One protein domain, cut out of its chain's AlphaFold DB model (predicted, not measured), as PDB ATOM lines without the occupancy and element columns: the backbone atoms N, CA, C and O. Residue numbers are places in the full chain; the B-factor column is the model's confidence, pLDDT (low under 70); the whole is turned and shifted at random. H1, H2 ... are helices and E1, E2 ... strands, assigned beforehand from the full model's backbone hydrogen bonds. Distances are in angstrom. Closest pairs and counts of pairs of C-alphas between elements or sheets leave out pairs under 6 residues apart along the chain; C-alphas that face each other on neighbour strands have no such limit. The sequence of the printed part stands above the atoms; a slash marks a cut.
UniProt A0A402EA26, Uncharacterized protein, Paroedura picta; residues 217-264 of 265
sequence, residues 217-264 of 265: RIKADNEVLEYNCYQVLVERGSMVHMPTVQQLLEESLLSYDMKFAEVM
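Overview. This is residues 217 to 264 of the 265 residues of an uncharacterized protein of Paroedura picta (UniProt A0A402EA26). A small, twisted three-stranded sheet forms one end of an elongated domain, and a single helix, H1, follows it along the long axis, only grazing the sheet. A long loop, residues 228 to 244, leaves E2, runs to the far end and folds back into H1. The printed part has 48 residues, with E1, E2, H1 and E3 in that order; the sheet's order is E2, E1, E3, antiparallel throughout, and the class is mixed, helices and strands. The whole is only just loose, close to compact, with a radius of gyration of the C-alphas of 11.8 A and spans of 33 by 20 by 12 A.

Along the chain. E1, residues 217 to 220, begins with C-alpha 217 at (35.685, 2.008, 0.752) and is 9.8 A long. E2, residues 223 to 227, measures 12.9 A. H1, residues 245 to 255, begins with C-alpha 245 at (27.082, 7.511, -15.369) and measures 15.3 A. E3, residues 258 to 263, measures 13.9 A and ends with C-alpha 263 at (29.053, 4.469, 1.836).

Arrangement. E1 and E2 form a hairpin, antiparallel at 140 degrees, with N 225 and O 218 at 2.8 A. On the other side of E1, E3 is antiparallel to it at 157 degrees, with N 219 and O 259 at 2.7 A. The sheet is only just strongly twisted, its C-alphas lying up to 4.1 A off the best plane. E2, H1 and E3 form a split strand-helix-strand unit, two strands running the same way with E1 between them in the sheet; its crossover is right-handed. H1 is on the sheet but only grazes it, with residues 250 to 253; its closest C-alphas to E3 are those of Leu 253 and Lys 259, 6.7 A apart. In H1 every O i to N i+4 pair is within hydrogen-bond range.

Size, cuts and confidence. The two C-alphas farthest apart, those of Asn 222 and His 241, are 35.1 A apart. The printed part has no cut. The link from E2 to H1 is long, with 17 residues. Mean pLDDT of the printed part is 83.3; residues 237 to 240 and 263 to 264 are under 70.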
ATOM      1  N   ARG A 217      35.048   3.298   0.500       90.31
ATOM      2  CA  ARG A 217      35.685   2.008   0.752       90.31
ATOM      3  C   ARG A 217      35.204   1.018  -0.289       90.31
ATOM      4  O   ARG A 217      34.012   0.711  -0.342       90.31
ATOM      5  N   ILE A 218      36.118   0.531  -1.114       89.56
ATOM      6  CA  ILE A 218      35.829  -0.410  -2.192       89.56
ATOM      7  C   ILE A 218      36.521  -1.723  -1.857       89.56
ATOM      8  O   ILE A 218      37.723  -1.771  -1.626       89.56
ATOM      9  N   LYS A 219      35.740  -2.794  -1.801       90.00
ATOM     10  CA  LYS A 219      36.230  -4.152  -1.661       90.00
ATOM     11  C   LYS A 219      36.579  -4.698  -3.042       90.00
ATOM     12  O   LYS A 219      35.701  -4.759  -3.900       90.00
ATOM     13  N   ALA A 220      37.826  -5.114  -3.208       88.50
ATOM     14  CA  ALA A 220      38.306  -5.888  -4.344       88.50
ATOM     15  C   ALA A 220      38.853  -7.206  -3.787       88.50
ATOM     16  O   ALA A 220      39.636  -7.197  -2.834       88.50
ATOM     17  N   ASP A 221      38.375  -8.339  -4.302       84.44
ATOM     18  CA  ASP A 221      38.667  -9.667  -3.752       84.44
ATOM     19  C   ASP A 221      38.382  -9.765  -2.235       84.44
ATOM     20  O   ASP A 221      37.228  -9.766  -1.793       84.44
ATOM     21  N   ASN A 222      39.436  -9.833  -1.413       82.94
ATOM     22  CA  ASN A 222      39.382  -9.900   0.049       82.94
ATOM     23  C   ASN A 222      40.000  -8.678   0.743       82.94
ATOM     24  O   ASN A 222      40.083  -8.668   1.973       82.94
ATOM     25  N   GLU A 223      40.378  -7.647  -0.007       88.06
ATOM     26  CA  GLU A 223      40.943  -6.414   0.535       88.06
ATOM     27  C   GLU A 223      39.950  -5.257   0.418       88.06
ATOM     28  O   GLU A 223      39.162  -5.169  -0.524       88.06
ATOM     29  N   VAL A 224      39.962  -4.372   1.415       88.31
ATOM     30  CA  VAL A 224      39.196  -3.124   1.387       88.31
ATOM     31  C   VAL A 224      40.175  -2.000   1.110       88.31
ATOM     32  O   VAL A 224      41.053  -1.718   1.922       88.31
ATOM     33  N   LEU A 225      40.002  -1.374  -0.043       87.19
ATOM     34  CA  LEU A 225      40.789  -0.250  -0.511       87.19
ATOM     35  C   LEU A 225      40.041   1.047  -0.195       87.19
ATOM     36  O   LEU A 225      38.812   1.122  -0.306       87.19
ATOM     37  N   GLU A 226      40.782   2.065   0.230       88.25
ATOM     38  CA  GLU A 226      40.223   3.343   0.660       88.25
ATOM     39  C   GLU A 226      40.560   4.453  -0.341       88.25
ATOM     40  O   GLU A 226      41.721   4.646  -0.702       88.25
ATOM     41  N   TYR A 227      39.543   5.204  -0.767       85.69
ATOM     42  CA  TYR A 227      39.665   6.214  -1.816       85.69
ATOM     43  C   TYR A 227      38.887   7.491  -1.490       85.69
ATOM     44  O   TYR A 227      37.873   7.467  -0.792       85.69
ATOM     45  N   ASN A 228      39.318   8.616  -2.064       85.25
ATOM     46  CA  ASN A 228      38.534   9.857  -2.080       85.25
ATOM     47  C   ASN A 228      37.735  10.039  -3.379       85.25
ATOM     48  O   ASN A 228      36.764  10.794  -3.397       85.25
ATOM     49  N   CYS A 229      38.136   9.364  -4.458       88.12
ATOM     50  CA  CYS A 229      37.512   9.387  -5.779       88.12
ATOM     51  C   CYS A 229      37.593   7.989  -6.401       88.12
ATOM     52  O   CYS A 229      38.504   7.230  -6.086       88.12
ATOM     53  N   TYR A 230      36.650   7.651  -7.278       88.75
ATOM     54  CA  TYR A 230      36.681   6.405  -8.040       88.75
ATOM     55  C   TYR A 230      36.782   6.720  -9.532       88.75
ATOM     56  O   TYR A 230      35.916   7.407 -10.079       88.75
ATOM     57  N   GLN A 231      37.835   6.217 -10.174       89.81
ATOM     58  CA  GLN A 231      38.030   6.343 -11.611       89.81
ATOM     59  C   GLN A 231      37.254   5.239 -12.330       89.81
ATOM     60  O   GLN A 231      37.524   4.053 -12.156       89.81
ATOM     61  N   VAL A 232      36.313   5.643 -13.177       90.38
ATOM     62  CA  VAL A 232      35.563   4.722 -14.028       90.38
ATOM     63  C   VAL A 232      36.443   4.283 -15.199       90.38
ATOM     64  O   VAL A 232      36.905   5.107 -15.991       90.38
ATOM     65  N   LEU A 233      36.653   2.974 -15.306       89.25
ATOM     66  CA  LEU A 233      37.400   2.301 -16.364       89.25
ATOM     67  C   LEU A 233      36.469   1.336 -17.101       89.25
ATOM     68  O   LEU A 233      35.940   0.405 -16.495       89.25
ATOM     69  N   VAL A 234      36.258   1.580 -18.391       85.38
ATOM     70  CA  VAL A 234      35.334   0.828 -19.249       85.38
ATOM     71  C   VAL A 234      35.996   0.602 -20.607       85.38
ATOM     72  O   VAL A 234      36.606   1.520 -21.164       85.38
ATOM     73  N   GLU A 235      35.875  -0.605 -21.155       82.31
ATOM     74  CA  GLU A 235      36.329  -0.905 -22.513       82.31
ATOM     75  C   GLU A 235      35.324  -0.384 -23.549       82.31
ATOM     76  O   GLU A 235      34.114  -0.416 -23.345       82.31
ATOM     77  N   ARG A 236      35.807   0.066 -24.717       72.62
ATOM     78  CA  ARG A 236      34.966   0.476 -25.864       72.62
ATOM     79  C   ARG A 236      34.290  -0.729 -26.553       72.62
ATOM     80  O   ARG A 236      34.328  -0.853 -27.776       72.62
ATOM     81  N   GLY A 237      33.705  -1.639 -25.780       69.00
ATOM     82  CA  GLY A 237      32.816  -2.677 -26.285       69.00
ATOM     83  C   GLY A 237      31.525  -2.086 -26.857       69.00
ATOM     84  O   GLY A 237      31.368  -0.869 -26.928       69.00
ATOM     85  N   SER A 238      30.607  -2.968 -27.271       58.09
ATOM     86  CA  SER A 238      29.305  -2.742 -27.936       58.09
ATOM     87  C   SER A 238      28.288  -1.899 -27.136       58.09
ATOM     88  O   SER A 238      27.107  -2.232 -27.064       58.09
ATOM     89  N   MET A 239      28.736  -0.839 -26.481       58.41
ATOM     90  CA  MET A 239      27.959   0.038 -25.630       58.41
ATOM     91  C   MET A 239      27.241   1.114 -26.446       58.41
ATOM     92  O   MET A 239      27.718   1.618 -27.464       58.41
ATOM     93  N   VAL A 240      26.042   1.426 -25.963       64.81
ATOM     94  CA  VAL A 240      25.087   2.421 -26.457       64.81
ATOM     95  C   VAL A 240      25.788   3.750 -26.772       64.81
ATOM     96  O   VAL A 240      26.659   4.182 -26.026       64.81
ATOM     97  N   HIS A 241      25.364   4.437 -27.840       71.31
ATOM     98  CA  HIS A 241      25.946   5.698 -28.340       71.31
ATOM     99  C   HIS A 241      26.136   6.796 -27.264       71.31
ATOM    100  O   HIS A 241      26.957   7.691 -27.449       71.31
ATOM    101  N   MET A 242      25.407   6.737 -26.141       82.19
ATOM    102  CA  MET A 242      25.623   7.575 -24.956       82.19
ATOM    103  C   MET A 242      25.256   6.818 -23.668       82.19
ATOM    104  O   MET A 242      24.075   6.783 -23.311       82.19
ATOM    105  N   PRO A 243      26.225   6.209 -22.965       85.81
ATOM    106  CA  PRO A 243      25.962   5.544 -21.698       85.81
ATOM    107  C   PRO A 243      25.762   6.565 -20.569       85.81
ATOM    108  O   PRO A 243      26.345   7.651 -20.552       85.81
ATOM    109  N   THR A 244      24.923   6.206 -19.604       90.44
ATOM    110  CA  THR A 244      24.726   6.977 -18.370       90.44
ATOM    111  C   THR A 244      25.883   6.750 -17.395       90.44
ATOM    112  O   THR A 244      26.545   5.717 -17.435       90.44
ATOM    113  N   VAL A 245      26.089   7.681 -16.453       91.25
ATOM    114  CA  VAL A 245      27.082   7.511 -15.369       91.25
ATOM    115  C   VAL A 245      26.834   6.225 -14.581       91.25
ATOM    116  O   VAL A 245      27.784   5.547 -14.211       91.25
ATOM    117  N   GLN A 246      25.565   5.867 -14.365       88.94
ATOM    118  CA  GLN A 246      25.206   4.620 -13.697       88.94
ATOM    119  C   GLN A 246      25.691   3.398 -14.488       88.94
ATOM    120  O   GLN A 246      26.366   2.552 -13.916       88.94
ATOM    121  N   GLN A 247      25.409   3.336 -15.792       87.12
ATOM    122  CA  GLN A 247      25.849   2.224 -16.646       87.12
ATOM    123  C   GLN A 247      27.373   2.100 -16.680       87.12
ATOM    124  O   GLN A 247      27.898   1.003 -16.539       87.12
ATOM    125  N   LEU A 248      28.072   3.230 -16.809       90.12
ATOM    126  CA  LEU A 248      29.531   3.261 -16.816       90.12
ATOM    127  C   LEU A 248      30.125   2.786 -15.479       90.12
ATOM    128  O   LEU A 248      31.100   2.040 -15.460       90.12
ATOM    129  N   LEU A 249      29.540   3.207 -14.354       91.62
ATOM    130  CA  LEU A 249      29.978   2.798 -13.021       91.62
ATOM    131  C   LEU A 249      29.732   1.306 -12.775       91.62
ATOM    132  O   LEU A 249      30.618   0.619 -12.276       91.62
ATOM    133  N   GLU A 250      28.542   0.811 -13.119       89.19
ATOM    134  CA  GLU A 250      28.178  -0.601 -12.982       89.19
ATOM    135  C   GLU A 250      29.106  -1.486 -13.817       89.19
ATOM    136  O   GLU A 250      29.680  -2.435 -13.291       89.19
ATOM    137  N   GLU A 251      29.310  -1.147 -15.090       89.44
ATOM    138  CA  GLU A 251      30.210  -1.882 -15.977       89.44
ATOM    139  C   GLU A 251      31.650  -1.880 -15.469       89.44
ATOM    140  O   GLU A 251      32.306  -2.924 -15.468       89.44
ATOM    141  N   SER A 252      32.135  -0.733 -14.993       91.19
ATOM    142  CA  SER A 252      33.481  -0.638 -14.442       91.19
ATOM    143  C   SER A 252      33.644  -1.517 -13.203       91.19
ATOM    144  O   SER A 252      34.541  -2.354 -13.156       91.19
ATOM    145  N   LEU A 253      32.740  -1.423 -12.227       90.44
ATOM    146  CA  LEU A 253      32.814  -2.242 -11.013       90.44
ATOM    147  C   LEU A 253      32.706  -3.741 -11.321       90.44
ATOM    148  O   LEU A 253      33.435  -4.535 -10.728       90.44
ATOM    149  N   LEU A 254      31.836  -4.124 -12.262       89.12
ATOM    150  CA  LEU A 254      31.676  -5.511 -12.702       89.12
ATOM    151  C   LEU A 254      32.929  -6.047 -13.400       89.12
ATOM    152  O   LEU A 254      33.317  -7.184 -13.143       89.12
ATOM    153  N   SER A 255      33.571  -5.244 -14.250       89.44
ATOM    154  CA  SER A 255      34.747  -5.670 -15.024       89.44
ATOM    155  C   SER A 255      35.957  -5.999 -14.147       89.44
ATOM    156  O   SER A 255      36.798  -6.801 -14.544       89.44
ATOM    157  N   TYR A 256      36.032  -5.412 -12.950       87.75
ATOM    158  CA  TYR A 256      37.142  -5.588 -12.009       87.75
ATOM    159  C   TYR A 256      36.727  -6.288 -10.697       87.75
ATOM    160  O   TYR A 256      37.484  -6.252  -9.734       87.75
ATOM    161  N   ASP A 257      35.531  -6.893 -10.642       88.94
ATOM    162  CA  ASP A 257      34.937  -7.545  -9.452       88.94
ATOM    163  C   ASP A 257      35.043  -6.715  -8.153       88.94
ATOM    164  O   ASP A 257      35.418  -7.189  -7.078       88.94
ATOM    165  N   MET A 258      34.701  -5.430  -8.255       90.44
ATOM    166  CA  MET A 258      34.753  -4.481  -7.145       90.44
ATOM    167  C   MET A 258      33.363  -4.193  -6.574       90.44
ATOM    168  O   MET A 258      32.367  -4.126  -7.295       90.44
ATOM    169  N   LYS A 259      33.275  -3.982  -5.256       88.25
ATOM    170  CA  LYS A 259      32.012  -3.684  -4.550       88.25
ATOM    171  C   LYS A 259      32.212  -2.601  -3.503       88.25
ATOM    172  O   LYS A 259      33.221  -2.591  -2.812       88.25
ATOM    173  N   PHE A 260      31.234  -1.722  -3.307       86.94
ATOM    174  CA  PHE A 260      31.273  -0.796  -2.171       86.94
ATOM    175  C   PHE A 260      31.167  -1.574  -0.853       86.94
ATOM    176  O   PHE A 260      30.244  -2.368  -0.672       86.94
ATOM    177  N   ALA A 261      32.115  -1.354   0.057       80.00
ATOM    178  CA  ALA A 261      32.107  -1.955   1.387       80.00
ATOM    179  C   ALA A 261      31.168  -1.184   2.329       80.00
ATOM    180  O   ALA A 261      30.336  -1.788   2.997       80.00
ATOM    181  N   GLU A 262      31.265   0.147   2.327       70.25
ATOM    182  CA  GLU A 262      30.378   1.076   3.032       70.25
ATOM    183  C   GLU A 262      30.333   2.405   2.266       70.25
ATOM    184  O   GLU A 262      31.336   2.831   1.690       70.25
ATOM    185  N   VAL A 263      29.180   3.077   2.285       54.19
ATOM    186  CA  VAL A 263      29.053   4.469   1.836       54.19
ATOM    187  C   VAL A 263      28.889   5.327   3.086       54.19
ATOM    188  O   VAL A 263      27.864   5.239   3.763       54.19
ATOM    189  N   MET A 264      29.898   6.131   3.423       46.25
ATOM    190  CA  MET A 264      29.792   7.097   4.517       46.25
ATOM    191  C   MET A 264      29.090   8.357   3.994       46.25
ATOM    192  O   MET A 264      29.703   9.159   3.294       46.25
TER     193      MET A 264